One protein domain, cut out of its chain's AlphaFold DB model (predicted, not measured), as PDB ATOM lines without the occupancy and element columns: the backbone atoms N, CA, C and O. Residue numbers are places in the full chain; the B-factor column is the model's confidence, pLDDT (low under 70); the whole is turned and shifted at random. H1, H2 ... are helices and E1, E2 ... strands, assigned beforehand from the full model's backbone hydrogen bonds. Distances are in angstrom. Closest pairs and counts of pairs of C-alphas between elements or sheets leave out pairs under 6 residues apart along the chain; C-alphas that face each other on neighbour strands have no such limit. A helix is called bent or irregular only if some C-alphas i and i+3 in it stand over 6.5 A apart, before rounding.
ATOM      1  N   LEU A   5     112.002  91.960 191.789       94.25
ATOM      2  CA  LEU A   5     112.819  92.763 192.697       94.25
ATOM      3  C   LEU A   5     112.033  94.001 193.132       94.25
ATOM      4  O   LEU A   5     111.583  94.785 192.301       94.25
ATOM      5  N   SER A   6     111.880  94.174 194.444       95.75
ATOM      6  CA  SER A   6     111.192  95.326 195.032       95.75
ATOM      7  C   SER A   6     112.182  96.413 195.433       95.75
ATOM      8  O   SER A   6     113.193  96.138 196.078       95.75
ATOM      9  N   ILE A   7     111.856  97.657 195.096       96.38
ATOM     10  CA  ILE A   7     112.630  98.851 195.427       96.38
ATOM     11  C   ILE A   7     111.714  99.841 196.140       96.38
ATOM     12  O   ILE A   7     110.616 100.143 195.678       96.38
ATOM     13  N   SER A   8     112.193 100.390 197.253       97.50
ATOM     14  CA  SER A   8     111.519 101.462 197.985       97.50
ATOM     15  C   SER A   8     112.335 102.745 197.882       97.50
ATOM     16  O   SER A   8     113.469 102.794 198.361       97.50
ATOM     17  N   GLY A   9     111.751 103.803 197.317       96.06
ATOM     18  CA  GLY A   9     112.473 105.030 196.981       96.06
ATOM     19  C   GLY A   9     113.108 105.728 198.182       96.06
ATOM     20  O   GLY A   9     114.261 106.143 198.120       96.06
ATOM     21  N   HIS A  10     112.421 105.758 199.325       95.81
ATOM     22  CA  HIS A  10     112.944 106.407 200.535       95.81
ATOM     23  C   HIS A  10     114.162 105.711 201.170       95.81
ATOM     24  O   HIS A  10     114.717 106.223 202.139       95.81
ATOM     25  N   LYS A  11     114.585 104.548 200.658       93.44
ATOM     26  CA  LYS A  11     115.856 103.900 201.032       93.44
ATOM     27  C   LYS A  11     117.021 104.307 200.125       93.44
ATOM     28  O   LYS A  11     118.164 104.017 200.450       93.44
ATOM     29  N   LEU A  12     116.718 105.000 199.029       93.38
ATOM     30  CA  LEU A  12     117.656 105.558 198.056       93.38
ATOM     31  C   LEU A  12     117.645 107.095 198.074       93.38
ATOM     32  O   LEU A  12     118.074 107.719 197.117       93.38
ATOM     33  N   TYR A  13     117.138 107.708 199.149       94.88
ATOM     34  CA  TYR A  13     116.970 109.164 199.281       94.88
ATOM     35  C   TYR A  13     115.913 109.802 198.359       94.88
ATOM     36  O   TYR A  13     115.856 111.025 198.253       94.88
ATOM     37  N   ALA A  14     115.023 109.014 197.747       97.56
ATOM     38  CA  ALA A  14     113.828 109.553 197.095       97.56
ATOM     39  C   ALA A  14     112.717 109.869 198.127       97.56
ATOM     40  O   ALA A  14     112.782 109.410 199.274       97.56
ATOM     41  N   PRO A  15     111.660 110.615 197.755       97.25
ATOM     42  CA  PRO A  15     110.521 110.864 198.634       97.25
ATOM     43  C   PRO A  15     109.861 109.576 199.157       97.25
ATOM     44  O   PRO A  15     109.911 108.509 198.539       97.25
ATOM     45  N   LYS A  16     109.197 109.665 200.313       96.62
ATOM     46  CA  LYS A  16     108.324 108.583 200.802       96.62
ATOM     47  C   LYS A  16     107.116 108.433 199.868       96.62
ATOM     48  O   LYS A  16     106.665 109.408 199.279       96.62
ATOM     49  N   GLY A  17     106.578 107.216 199.758       96.19
ATOM     50  CA  GLY A  17     105.383 106.936 198.946       96.19
ATOM     51  C   GLY A  17     105.647 106.614 197.471       96.19
ATOM     52  O   GLY A  17     104.692 106.498 196.708       96.19
ATOM     53  N   ILE A  18     106.909 106.431 197.066       97.88
ATOM     54  CA  ILE A  18     107.278 105.918 195.740       97.88
ATOM     55  C   ILE A  18     108.205 104.702 195.856       97.88
ATOM     56  O   ILE A  18     109.028 104.597 196.771       97.88
ATOM     57  N   GLY A  19     108.067 103.773 194.917       97.38
ATOM     58  CA  GLY A  19     108.884 102.574 194.784       97.38
ATOM     59  C   GLY A  19     108.741 101.980 193.388       97.38
ATOM     60  O   GLY A  19     108.021 102.523 192.554       97.38
ATOM     61  N   ALA A  20     109.422 100.866 193.147       96.75
ATOM     62  CA  ALA A  20     109.361 100.144 191.885       96.75
ATOM     63  C   ALA A  20     109.344  98.633 192.126       96.75
ATOM     64  O   ALA A  20     109.965  98.131 193.065       96.75
ATOM     65  N   LEU A  21     108.657  97.911 191.244       95.38
ATOM     66  CA  LEU A  21     108.754  96.464 191.123       95.38
ATOM     67  C   LEU A  21     109.395  96.162 189.771       95.38
ATOM     68  O   LEU A  21     108.792  96.389 188.725       95.38
ATOM     69  N   ILE A  22     110.621  95.652 189.793       93.81
ATOM     70  CA  ILE A  22     111.287  95.168 188.591       93.81
ATOM     71  C   ILE A  22     110.837  93.729 188.381       93.81
ATOM     72  O   ILE A  22     111.079  92.868 189.227       93.81
ATOM     73  N   ALA A  23     110.187  93.481 187.250       91.12
ATOM     74  CA  ALA A  23     109.755  92.158 186.841       91.12
ATOM     75  C   ALA A  23     110.590  91.679 185.653       91.12
ATOM     76  O   ALA A  23     110.672  92.357 184.628       91.12
ATOM     77  N   GLY A  24     111.210  90.507 185.797       89.75
ATOM     78  CA  GLY A  24     111.947  89.861 184.716       89.75
ATOM     79  C   GLY A  24     111.016  89.480 183.564       89.75
ATOM     80  O   GLY A  24     109.823  89.242 183.775       89.75
ATOM     81  N   ILE A  25     111.561  89.390 182.350       86.25
ATOM     82  CA  ILE A  25     110.797  89.012 181.154       86.25
ATOM     83  C   ILE A  25     110.090  87.669 181.396       86.25
ATOM     84  O   ILE A  25     110.700  86.707 181.856       86.25
ATOM     85  N   GLY A  26     108.786  87.620 181.111       85.12
ATOM     86  CA  GLY A  26     107.955  86.428 181.306       85.12
ATOM     87  C   GLY A  26     107.425  86.222 182.730       85.12
ATOM     88  O   GLY A  26     106.677  85.271 182.955       85.12
ATOM     89  N   SER A  27     107.754  87.102 183.683       88.00
ATOM     90  CA  SER A  27     107.179  87.045 185.032       88.00
ATOM     91  C   SER A  27     105.682  87.338 184.977       88.00
ATOM     92  O   SER A  27     105.268  88.398 184.509       88.00
ATOM     93  N   LYS A  28     104.870  86.393 185.456       83.44
ATOM     94  CA  LYS A  28     103.411  86.515 185.510       83.44
ATOM     95  C   LYS A  28     102.977  86.763 186.947       83.44
ATOM     96  O   LYS A  28     103.263  85.952 187.823       83.44
ATOM     97  N   PHE A  29     102.279  87.864 187.174       88.62
ATOM     98  CA  PHE A  29     101.631  88.172 188.442       88.62
ATOM     99  C   PHE A  29     100.344  88.947 188.171       88.62
ATOM    100  O   PHE A  29     100.218  89.617 187.144       88.62
ATOM    101  N   TYR A  30      99.383  88.814 189.078       90.25
ATOM    102  CA  TYR A  30      98.123  89.537 188.986       90.25
ATOM    103  C   TYR A  30      98.267  90.932 189.608       90.25
ATOM    104  O   TYR A  30      98.968  91.067 190.618       90.25
ATOM    105  N   PRO A  31      97.618  91.963 189.038       92.06
ATOM    106  CA  PRO A  31      97.579  93.285 189.646       92.06
ATOM    107  C   PRO A  31      96.976  93.210 191.049       92.06
ATOM    108  O   PRO A  31      95.946  92.574 191.249       92.06
ATOM    109  N   LEU A  32      97.592  93.891 192.015       94.81
ATOM    110  CA  LEU A  32      96.966  94.097 193.326       94.81
ATOM    111  C   LEU A  32      95.892  95.194 193.261       94.81
ATOM    112  O   LEU A  32      94.898  95.149 193.979       94.81
ATOM    113  N   LEU A  33      96.116  96.194 192.404       94.25
ATOM    114  CA  LEU A  33      95.220  97.322 192.178       94.25
ATOM    115  C   LEU A  33      94.634  97.206 190.771       94.25
ATOM    116  O   LEU A  33      95.378  97.286 189.792       94.25
ATOM    117  N   TYR A  34      93.315  97.038 190.702       94.69
ATOM    118  CA  TYR A  34      92.543  96.946 189.463       94.69
ATOM    119  C   TYR A  34      91.922  98.302 189.100       94.69
ATOM    120  O   TYR A  34      91.624  99.110 189.980       94.69
ATOM    121  N   GLY A  35      91.708  98.550 187.808       94.44
ATOM    122  CA  GLY A  35      91.209  99.828 187.300       94.44
ATOM    123  C   GLY A  35      91.736 100.130 185.897       94.44
ATOM    124  O   GLY A  35      91.698  99.268 185.025       94.44
ATOM    125  N   GLY A  36      92.211 101.360 185.681       93.56
ATOM    126  CA  GLY A  36      92.742 101.818 184.393       93.56
ATOM    127  C   GLY A  36      93.990 101.069 183.906       93.56
ATOM    128  O   GLY A  36      94.559 100.232 184.610       93.56
ATOM    129  N   SER A  37      94.429 101.411 182.692       94.44
ATOM    130  CA  SER A  37      95.492 100.721 181.947       94.44
ATOM    131  C   SER A  37      96.925 101.181 182.253       94.44
ATOM    132  O   SER A  37      97.857 100.838 181.518       94.44
ATOM    133  N   GLN A  38      97.127 101.943 183.333       96.75
ATOM    134  CA  GLN A  38      98.453 102.408 183.751       96.75
ATOM    135  C   GLN A  38      99.414 101.237 184.016       96.75
ATOM    136  O   GLN A  38      98.993 100.102 184.267       96.75
ATOM    137  N   GLU A  39     100.722 101.511 183.942       94.19
ATOM    138  CA  GLU A  39     101.785 100.532 184.231       94.19
ATOM    139  C   GLU A  39     101.602  99.200 183.476       94.19
ATOM    140  O   GLU A  39     101.775  98.117 184.031       94.19
ATOM    141  N   ARG A  40     101.220  99.264 182.190       91.94
ATOM    142  CA  ARG A  40     100.974  98.087 181.326       91.94
ATOM    143  C   ARG A  40      99.862  97.165 181.853       91.94
ATOM    144  O   ARG A  40      99.938  95.949 181.688       91.94
ATOM    145  N   ASN A  41      98.832  97.744 182.470       91.56
ATOM    146  CA  ASN A  41      97.745  97.042 183.165       91.56
ATOM    147  C   ASN A  41      98.193  96.252 184.410       91.56
ATOM    148  O   ASN A  41      97.444  95.407 184.894       91.56
ATOM    149  N   LEU A  42      99.404  96.490 184.931       92.31
ATOM    150  CA  LEU A  42      99.938  95.758 186.088       92.31
ATOM    151  C   LEU A  42      99.681  96.476 187.416       92.31
ATOM    152  O   LEU A  42      99.712  95.844 188.474       92.31
ATOM    153  N   ARG A  43      99.430  97.790 187.376       95.19
ATOM    154  CA  ARG A  43      99.120  98.600 188.557       95.19
ATOM    155  C   ARG A  43      98.310  99.825 188.144       95.19
ATOM    156  O   ARG A  43      98.863 100.792 187.629       95.19
ATOM    157  N   SER A  44      97.013  99.808 188.429       96.12
ATOM    158  CA  SER A  44      96.126 100.928 188.104       96.12
ATOM    159  C   SER A  44      96.324 102.147 189.015       96.12
ATOM    160  O   SER A  44      96.790 102.040 190.154       96.12
ATOM    161  N   GLY A  45      95.906 103.310 188.511       95.88
ATOM    162  CA  GLY A  45      95.910 104.593 189.220       95.88
ATOM    163  C   GLY A  45      96.852 105.602 188.575       95.88
ATOM    164  O   GLY A  45      97.929 105.228 188.117       95.88
ATOM    165  N   THR A  46      96.442 106.874 188.557       96.94
ATOM    166  CA  THR A  46      97.199 107.978 187.950       96.94
ATOM    167  C   THR A  46      98.640 108.008 188.446       96.94
ATOM    168  O   THR A  46      98.907 107.895 189.647       96.94
ATOM    169  N   GLU A  47      99.573 108.147 187.511       97.31
ATOM    170  CA  GLU A  47     100.999 108.108 187.777       97.31
ATOM    171  C   GLU A  47     101.437 109.290 188.647       97.31
ATOM    172  O   GLU A  47     101.158 110.455 188.361       97.31
ATOM    173  N   ASN A  48     102.196 108.999 189.706       97.25
ATOM    174  CA  ASN A  48     102.865 110.032 190.491       97.25
ATOM    175  C   ASN A  48     104.120 110.505 189.740       97.25
ATOM    176  O   ASN A  48     105.233 110.122 190.095       97.25
ATOM    177  N   VAL A  49     103.938 111.309 188.688       98.25
ATOM    178  CA  VAL A  49     105.019 111.751 187.785       98.25
ATOM    179  C   VAL A  49     106.178 112.401 188.549       98.25
ATOM    180  O   VAL A  49     107.340 112.091 188.288       98.25
ATOM    181  N   ALA A  50     105.882 113.238 189.548       98.06
ATOM    182  CA  ALA A  50     106.905 113.868 190.383       98.06
ATOM    183  C   ALA A  50     107.693 112.837 191.211       98.06
ATOM    184  O   ALA A  50     108.923 112.876 191.249       98.06
ATOM    185  N   GLY A  51     106.998 111.884 191.841       97.88
ATOM    186  CA  GLY A  51     107.632 110.794 192.583       97.88
ATOM    187  C   GLY A  51     108.485 109.896 191.686       97.88
ATOM    188  O   GLY A  51     109.598 109.539 192.067       97.88
ATOM    189  N   ILE A  52     107.991 109.574 190.489       98.25
ATOM    190  CA  ILE A  52     108.704 108.779 189.481       98.25
ATOM    191  C   ILE A  52     109.989 109.495 189.052       98.25
ATOM    192  O   ILE A  52     111.059 108.892 189.095       98.25
ATOM    193  N   GLY A  53     109.914 110.790 188.722       98.38
ATOM    194  CA  GLY A  53     111.089 111.593 188.375       98.38
ATOM    195  C   GLY A  53     112.115 111.662 189.511       98.38
ATOM    196  O   GLY A  53     113.310 111.476 189.284       98.38
ATOM    197  N   ALA A  54     111.655 111.841 190.753       98.25
ATOM    198  CA  ALA A  54     112.529 111.858 191.923       98.25
ATOM    199  C   ALA A  54     113.206 110.500 192.178       98.25
ATOM    200  O   ALA A  54     114.389 110.462 192.513       98.25
ATOM    201  N   LEU A  55     112.487 109.386 191.995       98.44
ATOM    202  CA  LEU A  55     113.070 108.046 192.085       98.44
ATOM    203  C   LEU A  55     114.110 107.817 190.982       98.44
ATOM    204  O   LEU A  55     115.184 107.300 191.272       98.44
ATOM    205  N   GLY A  56     113.823 108.244 189.749       98.06
ATOM    206  CA  GLY A  56     114.776 108.190 188.641       98.06
ATOM    207  C   GLY A  56     116.080 108.915 188.977       98.06
ATOM    208  O   GLY A  56     117.154 108.321 188.886       98.06
ATOM    209  N   LYS A  57     115.988 110.156 189.476       98.12
ATOM    210  CA  LYS A  57     117.174 110.927 189.877       98.12
ATOM    211  C   LYS A  57     117.921 110.307 191.059       98.12
ATOM    212  O   LYS A  57     119.148 110.326 191.094       98.12
ATOM    213  N   ALA A  58     117.201 109.745 192.027       97.75
ATOM    214  CA  ALA A  58     117.809 109.029 193.144       97.75
ATOM    215  C   ALA A  58     118.615 107.806 192.673       97.75
ATOM    216  O   ALA A  58     119.722 107.584 193.158       97.75
ATOM    217  N   CYS A  59     118.092 107.044 191.707       97.50
ATOM    218  CA  CYS A  59     118.801 105.913 191.108       97.50
ATOM    219  C   CYS A  59     120.057 106.350 190.342       97.50
ATOM    220  O   CYS A  59     121.106 105.746 190.537       97.50
ATOM    221  N   GLU A  60     119.974 107.418 189.543       98.00
ATOM    222  CA  GLU A  60     121.122 107.997 188.823       98.00
ATOM    223  C   GLU A  60     122.244 108.402 189.798       98.00
ATOM    224  O   GLU A  60     123.387 107.971 189.676       98.00
ATOM    225  N   LEU A  61     121.901 109.147 190.855       97.12
ATOM    226  CA  LEU A  61     122.868 109.546 191.886       97.12
ATOM    227  C   LEU A  61     123.443 108.349 192.652       97.12
ATOM    228  O   LEU A  61     124.596 108.383 193.090       97.12
ATOM    229  N   ALA A  62     122.636 107.308 192.862       95.12
ATOM    230  CA  ALA A  62     123.088 106.087 193.506       95.12
ATOM    231  C   ALA A  62     124.110 105.355 192.625       95.12
ATOM    232  O   ALA A  62     125.138 104.933 193.143       95.12
ATOM    233  N   GLU A  63     123.884 105.250 191.317       95.62
ATOM    234  CA  GLU A  63     124.840 104.648 190.381       95.62
ATOM    235  C   GLU A  63     126.200 105.362 190.416       95.62
ATOM    236  O   GLU A  63     127.238 104.713 190.555       95.62
ATOM    237  N   GLU A  64     126.197 106.695 190.408       96.50
ATOM    238  CA  GLU A  64     127.417 107.508 190.442       96.50
ATOM    239  C   GLU A  64     128.198 107.386 191.762       96.50
ATOM    240  O   GLU A  64     129.430 107.348 191.772       96.50
ATOM    241  N   LYS A  65     127.494 107.383 192.903       95.69
ATOM    242  CA  LYS A  65     128.116 107.637 194.217       95.69
ATOM    243  C   LYS A  65     128.200 106.415 195.119       95.69
ATOM    244  O   LYS A  65     129.006 106.410 196.051       95.69
ATOM    245  N   MET A  66     127.391 105.380 194.887       94.44
ATOM    246  CA  MET A  66     127.207 104.287 195.848       94.44
ATOM    247  C   MET A  66     128.502 103.545 196.163       94.44
ATOM    248  O   MET A  66     128.708 103.194 197.323       94.44
ATOM    249  N   LEU A  67     129.384 103.310 195.188       94.44
ATOM    250  CA  LEU A  67     130.639 102.585 195.427       94.44
ATOM    251  C   LEU A  67     131.584 103.364 196.350       94.44
ATOM    252  O   LEU A  67     132.085 102.807 197.329       94.44
ATOM    253  N   ILE A  68     131.776 104.655 196.075       96.12
ATOM    254  CA  ILE A  68     132.646 105.538 196.862       96.12
ATOM    255  C   ILE A  68     132.058 105.730 198.265       96.12
ATOM    256  O   ILE A  68     132.739 105.512 199.271       96.12
ATOM    257  N   GLU A  69     130.763 106.039 198.353       95.38
ATOM    258  CA  GLU A  69     130.086 106.204 199.640       95.38
ATOM    259  C   GLU A  69     130.079 104.907 200.452       95.38
ATOM    260  O   GLU A  69     130.277 104.940 201.665       95.38
ATOM    261  N   SER A  70     129.945 103.744 199.810       95.62
ATOM    262  CA  SER A  70     130.011 102.450 200.498       95.62
ATOM    263  C   SER A  70     131.354 102.220 201.184       95.62
ATOM    264  O   SER A  70     131.382 101.638 202.270       95.62
ATOM    265  N   GLN A  71     132.465 102.666 200.591       96.25
ATOM    266  CA  GLN A  71     133.788 102.565 201.213       96.25
ATOM    267  C   GLN A  71     133.898 103.489 202.431       96.25
ATOM    268  O   GLN A  71     134.263 103.032 203.518       96.25
ATOM    269  N   ARG A  72     133.505 104.758 202.279       97.38
ATOM    270  CA  ARG A  72     133.516 105.749 203.365       97.38
ATOM    271  C   ARG A  72     132.629 105.319 204.540       97.38
ATOM    272  O   ARG A  72     133.060 105.329 205.691       97.38
ATOM    273  N   LEU A  73     131.403 104.880 204.255       96.81
ATOM    274  CA  LEU A  73     130.437 104.428 205.261       96.81
ATOM    275  C   LEU A  73     130.912 103.156 205.968       96.81
ATOM    276  O   LEU A  73     130.784 103.057 207.185       96.81
ATOM    277  N   ARG A  74     131.550 102.224 205.245       96.88
ATOM    278  CA  ARG A  74     132.162 101.028 205.840       96.88
ATOM    279  C   ARG A  74     133.230 101.385 206.874       96.88
ATOM    280  O   ARG A  74     133.252 100.769 207.938       96.88
ATOM    281  N   GLN A  75     134.090 102.361 206.582       96.88
ATOM    282  CA  GLN A  75     135.120 102.819 207.520       96.88
ATOM    283  C   GLN A  75     134.499 103.435 208.778       96.88
ATOM    284  O   GLN A  75     134.885 103.075 209.889       96.88
ATOM    285  N   LEU A  76     133.495 104.302 208.618       97.50
ATOM    286  CA  LEU A  76     132.780 104.910 209.745       97.50
ATOM    287  C   LEU A  76     132.062 103.865 210.603       97.50
ATOM    288  O   LEU A  76     132.183 103.887 211.827       97.50
ATOM    289  N   ARG A  77     131.372 102.918 209.966       97.00
ATOM    290  CA  ARG A  77     130.703 101.795 210.630       97.00
ATOM    291  C   ARG A  77     131.691 100.963 211.445       97.00
ATOM    292  O   ARG A  77     131.413 100.668 212.601       97.00
ATOM    293  N   ASN A  78     132.827 100.587 210.853       95.81
ATOM    294  CA  ASN A  78     133.851  99.796 211.541       95.81
ATOM    295  C   ASN A  78     134.431 100.567 212.728       95.81
ATOM    296  O   ASN A  78     134.500 100.022 213.823       95.81
ATOM    297  N   ARG A  79     134.763 101.850 212.536       97.06
ATOM    298  CA  ARG A  79     135.260 102.711 213.614       97.06
ATOM    299  C   ARG A  79     134.266 102.784 214.771       97.06
ATOM    300  O   ARG A  79     134.676 102.630 215.915       97.06
ATOM    301  N   LEU A  80     132.984 103.004 214.488       96.75
ATOM    302  CA  LEU A  80     131.943 103.057 215.515       96.75
ATOM    303  C   LEU A  80     131.829 101.724 216.266       96.75
ATOM    304  O   LEU A  80     131.881 101.700 217.492       96.75
ATOM    305  N   GLU A  81     131.708 100.617 215.533       95.94
ATOM    306  CA  GLU A  81     131.553  99.282 216.115       95.94
ATOM    307  C   GLU A  81     132.759  98.879 216.973       95.94
ATOM    308  O   GLU A  81     132.584  98.416 218.096       95.94
ATOM    309  N   GLU A  82     133.980  99.092 216.482       95.62
ATOM    310  CA  GLU A  82     135.201  98.760 217.219       95.62
ATOM    311  C   GLU A  82     135.335  99.565 218.510       95.62
ATOM    312  O   GLU A  82     135.740  99.010 219.528       95.62
ATOM    313  N   GLN A  83     135.002 100.859 218.488       97.50
ATOM    314  CA  GLN A  83     135.075 101.688 219.690       97.50
ATOM    315  C   GLN A  83     134.037 101.262 220.730       97.50
ATOM    316  O   GLN A  83     134.370 101.181 221.910       97.50
ATOM    317  N   ILE A  84     132.819 100.914 220.307       96.31
ATOM    318  CA  ILE A  84     131.788 100.410 221.220       96.31
ATOM    319  C   ILE A  84     132.234  99.092 221.860       96.31
ATOM    320  O   ILE A  84     132.222  98.983 223.082       96.31
ATOM    321  N   LEU A  85     132.684  98.122 221.056       95.50
ATOM    322  CA  LEU A  85     133.103  96.804 221.549       95.50
ATOM    323  C   LEU A  85     134.341  96.863 222.456       95.50
ATOM    324  O   LEU A  85     134.510  95.999 223.309       95.50
ATOM    325  N   LYS A  86     135.219  97.855 222.266       96.62
ATOM    326  CA  LYS A  86     136.394  98.070 223.126       96.62
ATOM    327  C   LYS A  86     136.054  98.773 224.438       96.62
ATOM    328  O   LYS A  86     136.725  98.527 225.433       96.62
ATOM    329  N   THR A  87     135.072  99.673 224.425       97.12
ATOM    330  CA  THR A  87     134.796 100.574 225.556       97.12
ATOM    331  C   THR A  87     133.729 100.023 226.495       97.12
ATOM    332  O   THR A  87     133.793 100.260 227.697       97.12
ATOM    333  N   ILE A  88     132.738  99.309 225.958       95.44
ATOM    334  CA  ILE A  88     131.571  98.860 226.718       95.44
ATOM    335  C   ILE A  88     131.666  97.341 226.924       95.44
ATOM    336  O   ILE A  88     131.758  96.606 225.936       95.44
ATOM    337  N   PRO A  89     131.648  96.854 228.179       93.62
ATOM    338  CA  PRO A  89     131.632  95.424 228.459       93.62
ATOM    339  C   PRO A  89     130.306  94.789 228.023       93.62
ATOM    340  O   PRO A  89     129.291  95.466 227.869       93.62
ATOM    341  N   ASP A  90     130.320  93.471 227.831       94.56
ATOM    342  CA  ASP A  90     129.122  92.663 227.571       94.56
ATOM    343  C   ASP A  90     128.293  93.106 226.347       94.56
ATOM    344  O   ASP A  90     127.065  92.980 226.300       94.56
ATOM    345  N   VAL A  91     128.980  93.587 225.305       95.50
ATOM    346  CA  VAL A  91     128.384  93.913 224.003       95.50
ATOM    347  C   VAL A  91     128.714  92.841 222.972       95.50
ATOM    348  O   VAL A  91     129.868  92.460 222.777       95.50
ATOM    349  N   LYS A  92     127.694  92.383 222.245       93.69
ATOM    350  CA  LYS A  92     127.829  91.392 221.175       93.69
ATOM    351  C   LYS A  92     127.382  91.959 219.835       93.69
ATOM    352  O   LYS A  92     126.311  92.546 219.725       93.69
ATOM    353  N   ARG A  93     128.164  91.712 218.784       94.00
ATOM    354  CA  ARG A  93     127.757  91.995 217.402       94.00
ATOM    355  C   ARG A  93     126.783  90.948 216.873       94.00
ATOM    356  O   ARG A  93     127.043  89.749 216.974       94.00
ATOM    357  N   ASN A  94     125.723  91.418 216.221       93.69
ATOM    358  CA  ASN A  94     124.753  90.587 215.517       93.69
ATOM    359  C   ASN A  94     125.052  90.542 214.008       93.69
ATOM    360  O   ASN A  94     125.393  91.556 213.393       93.69
ATOM    361  N   GLY A  95     124.865  89.370 213.397       91.50
ATOM    362  CA  GLY A  95     125.069  89.151 211.963       91.50
ATOM    363  C   GLY A  95     126.519  88.851 211.563       91.50
ATOM    364  O   GLY A  95     127.416  88.731 212.398       91.50
ATOM    365  N   HIS A  96     126.737  88.695 210.257       93.44
ATOM    366  CA  HIS A  96     128.033  88.296 209.710       93.44
ATOM    367  C   HIS A  96     129.073  89.436 209.817       93.44
ATOM    368  O   HIS A  96     128.732  90.582 209.515       93.44
ATOM    369  N   PRO A  97     130.345  89.161 210.180       87.94
ATOM    370  CA  PRO A  97     131.396  90.183 210.301       87.94
ATOM    371  C   PRO A  97     131.638  90.984 209.012       87.94
ATOM    372  O   PRO A  97     131.682  92.215 209.035       87.94
ATOM    373  N   GLU A  98     131.781  90.281 207.887       88.75
ATOM    374  CA  GLU A  98     132.205  90.879 206.611       88.75
ATOM    375  C   GLU A  98     131.072  91.022 205.583       88.75
ATOM    376  O   GLU A  98     130.880  92.104 205.018       88.75
ATOM    377  N   LEU A  99     130.295  89.952 205.375       93.94
ATOM    378  CA  LEU A  99     129.158  89.863 204.452       93.94
ATOM    379  C   LEU A  99     127.916  90.599 204.977       93.94
ATOM    380  O   LEU A  99     126.892  90.003 205.302       93.94
ATOM    381  N   ARG A 100     128.020  91.924 205.083       93.56
ATOM    382  CA  ARG A 100     126.931  92.805 205.516       93.56
ATOM    383  C   ARG A 100     127.005  94.175 204.850       93.56
ATOM    384  O   ARG A 100     128.065  94.610 204.389       93.56
ATOM    385  N   ILE A 101     125.881  94.885 204.861       93.38
ATOM    386  CA  ILE A 101     125.769  96.230 204.290       93.38
ATOM    387  C   ILE A 101     126.662  97.252 205.026       93.38
ATOM    388  O   ILE A 101     126.891  97.134 206.236       93.38
ATOM    389  N   PRO A 102     127.198  98.265 204.320       94.56
ATOM    390  CA  PRO A 102     128.182  99.198 204.875       94.56
ATOM    391  C   PRO A 102     127.604 100.201 205.882       94.56
ATOM    392  O   PRO A 102     128.371 100.830 206.598       94.56
ATOM    393  N   ILE A 103     126.278 100.332 205.963       93.56
ATOM    394  CA  ILE A 103     125.596 101.409 206.699       93.56
ATOM    395  C   ILE A 103     124.991 100.993 208.043       93.56
ATOM    396  O   ILE A 103     124.428 101.831 208.737       93.56
ATOM    397  N   THR A 104     125.062  99.714 208.416       94.44
ATOM    398  CA  THR A 104     124.354  99.205 209.599       94.44
ATOM    399  C   THR A 104     125.317  98.608 210.612       94.44
ATOM    400  O   THR A 104     126.104  97.720 210.285       94.44
ATOM    401  N   VAL A 105     125.200  99.077 211.855       94.94
ATOM    402  CA  VAL A 105     125.753  98.452 213.061       94.94
ATOM    403  C   VAL A 105     124.582  97.836 213.823       94.94
ATOM    404  O   VAL A 105     123.580  98.506 214.053       94.94
ATOM    405  N   ASN A 106     124.689  96.559 214.183       94.94
ATOM    406  CA  ASN A 106     123.668  95.853 214.953       94.94
ATOM    407  C   ASN A 106     124.342  95.153 216.136       94.94
ATOM    408  O   ASN A 106     125.143  94.236 215.937       94.94
ATOM    409  N   LEU A 107     124.036  95.621 217.345       94.00
ATOM    410  CA  LEU A 107     124.672  95.203 218.590       94.00
ATOM    411  C   LEU A 107     123.614  94.835 219.633       94.00
ATOM    412  O   LEU A 107     122.542  95.434 219.679       94.00
ATOM    413  N   SER A 108     123.962  93.879 220.484       93.19
ATOM    414  CA  SER A 108     123.212  93.486 221.674       93.19
ATOM    415  C   SER A 108     124.019  93.865 222.908       93.19
ATOM    416  O   SER A 108     125.176  93.466 223.020       93.19
ATOM    417  N   PHE A 109     123.401  94.603 223.824       93.06
ATOM    418  CA  PHE A 109     123.979  94.993 225.107       93.06
ATOM    419  C   PHE A 109     123.370  94.093 226.183       93.06
ATOM    420  O   PHE A 109     122.168  94.175 226.442       93.06
ATOM    421  N   LEU A 110     124.151  93.170 226.747       91.50
ATOM    422  CA  LEU A 110     123.625  92.214 227.721       91.50
ATOM    423  C   LEU A 110     123.262  92.938 229.024       91.50
ATOM    424  O   LEU A 110     123.972  93.827 229.480       91.50
ATOM    425  N   GLY A 111     122.123  92.565 229.611       89.88
ATOM    426  CA  GLY A 111     121.623  93.178 230.846       89.88
ATOM    427  C   GLY A 111     121.021  94.579 230.676       89.88
ATOM    428  O   GLY A 111     120.549  95.149 231.657       89.88
ATOM    429  N   VAL A 112     120.981  95.127 229.456       89.38
ATOM    430  CA  VAL A 112     120.419  96.456 229.179       89.38
ATOM    431  C   VAL A 112     119.104  96.325 228.415       89.38
ATOM    432  O   VAL A 112     119.051  95.755 227.325       89.38
ATOM    433  N   ALA A 113     118.032  96.893 228.968       88.50
ATOM    434  CA  ALA A 113     116.750  96.983 228.276       88.50
ATOM    435  C   ALA A 113     116.854  97.927 227.064       88.50
ATOM    436  O   ALA A 113     117.330  99.060 227.190       88.50
ATOM    437  N   SER A 114     116.368  97.488 225.898       87.44
ATOM    438  CA  SER A 114     116.456  98.254 224.647       87.44
ATOM    439  C   SER A 114     115.824  99.637 224.754       87.44
ATOM    440  O   SER A 114     116.407 100.609 224.286       87.44
ATOM    441  N   ASP A 115     114.664  99.742 225.398       88.12
ATOM    442  CA  ASP A 115     113.893 100.987 225.453       88.12
ATOM    443  C   ASP A 115     114.587 102.042 226.317       88.12
ATOM    444  O   ASP A 115     114.580 103.229 225.986       88.12
ATOM    445  N   ALA A 116     115.253 101.603 227.389       90.88
ATOM    446  CA  ALA A 116     116.069 102.470 228.228       90.88
ATOM    447  C   ALA A 116     117.272 103.015 227.446       90.88
ATOM    448  O   ALA A 116     117.550 104.213 227.509       90.88
ATOM    449  N   LEU A 117     117.937 102.164 226.657       91.12
ATOM    450  CA  LEU A 117     119.050 102.575 225.804       91.12
ATOM    451  C   LEU A 117     118.600 103.558 224.713       91.12
ATOM    452  O   LEU A 117     119.232 104.595 224.536       91.12
ATOM    453  N   LEU A 118     117.501 103.261 224.012       91.88
ATOM    454  CA  LEU A 118     116.942 104.146 222.984       91.88
ATOM    455  C   LEU A 118     116.567 105.511 223.566       91.88
ATOM    456  O   LEU A 118     116.939 106.532 223.003       91.88
ATOM    457  N   THR A 119     115.879 105.527 224.709       92.75
ATOM    458  CA  THR A 119     115.467 106.771 225.377       92.75
ATOM    459  C   THR A 119     116.673 107.572 225.865       92.75
ATOM    460  O   THR A 119     116.680 108.796 225.769       92.75
ATOM    461  N   GLY A 120     117.699 106.898 226.392       94.88
ATOM    462  CA  GLY A 120     118.942 107.545 226.806       94.88
ATOM    463  C   GLY A 120     119.660 108.206 225.632       94.88
ATOM    464  O   GLY A 120     120.037 109.367 225.723       94.88
ATOM    465  N   LEU A 121     119.784 107.497 224.509       94.31
ATOM    466  CA  LEU A 121     120.412 108.025 223.297       94.31
ATOM    467  C   LEU A 121     119.599 109.158 222.661       94.31
ATOM    468  O   LEU A 121     120.184 110.145 222.224       94.31
ATOM    469  N   ASP A 122     118.269 109.062 222.660       95.50
ATOM    470  CA  ASP A 122     117.382 110.112 222.147       95.50
ATOM    471  C   ASP A 122     117.528 111.424 222.933       95.50
ATOM    472  O   ASP A 122     117.600 112.499 222.340       95.50
ATOM    473  N   ARG A 123     117.687 111.346 224.261       96.06
ATOM    474  CA  ARG A 123     117.982 112.520 225.106       96.06
ATOM    475  C   ARG A 123     119.307 113.191 224.756       96.06
ATOM    476  O   ARG A 123     119.406 114.409 224.867       96.06
ATOM    477  N   GLU A 124     120.285 112.418 224.296       97.00
ATOM    478  CA  GLU A 124     121.564 112.919 223.777       97.00
ATOM    479  C   GLU A 124     121.482 113.338 222.292       97.00
ATOM    480  O   GLU A 124     122.490 113.677 221.674       97.00
ATOM    481  N   GLY A 125     120.288 113.312 221.686       96.25
ATOM    482  CA  GLY A 125     120.060 113.678 220.286       96.25
ATOM    483  C   GLY A 125     120.498 112.615 219.274       96.25
ATOM    484  O   GLY A 125     120.673 112.922 218.092       96.25
TER     485      GLY A 125
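This is residues 5 to 125 of the 140 residues of the protein "Aminotransferase class V-fold PLP-dependent enzyme" of bacterium (UniProt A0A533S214). One long helix, H2, bends into a wide L, and a small two-strand hairpin lies near each arm: E1 and E2 by H2a, E3 and E4 by the far end of H2b. H1 lies at one end of the elongated whole, while residues 118 to 125, mostly H3, stick out near the other. The printed part has 121 residues, with E1 E2 H1 H2 E3 E4 H3 along the chain, two antiparallel two-strand sheets, and a mixed class. It is only just loose, close to extended, with a radius of gyration of the C-alphas of 20.4 A and spans of 59 by 32 by 30 A.

E1, residues 5 to 8, and E2, residues 19 to 23, form an antiparallel hairpin; N 7 and O 20 are 2.8 A apart, within hydrogen-bond range. H1, residues 38 to 41, touches no helix. H2, residues 49 to 87, was assigned as one helix by its hydrogen bonds but is bent, with C-alphas 64 and 67 7.7 A apart. Its arms H2a, residues 49 to 64, and H2b, residues 67 to 87, are about perpendicular at 76 degrees. The closest C-alphas of E2 and H2a, Gly 19 and Leu 55, are 7.4 A apart. E3, residues 91 to 93, and E4, residues 107 to 109, form the other antiparallel hairpin, with N 92 and O 108 at 2.8 A. The closest C-alphas of H2b and E3, Leu 85 and Val 91, are 6.1 A apart. H3, residues 114 to 123, is apart from H2b. Each O i to N i+4 pair is within hydrogen-bond range in H2a, H2b and H3; H1 is too short for one.

E1, 10.3 A long, begins at C-alpha 5 (112.819, 92.763, 192.697); E2 measures 13.1 A. H2a measures 23.0 A and H2b 30.5 A. H3, 14.4 A, ends at C-alpha 123 (117.982, 112.520, 225.106).

The C-alphas farthest apart, Ser 37 and Pro 89, are 59.1 A apart. The links E2 to H1 and E3 to E4 are long. The printed part has no cut, and no printed residue is under 70 in pLDDT.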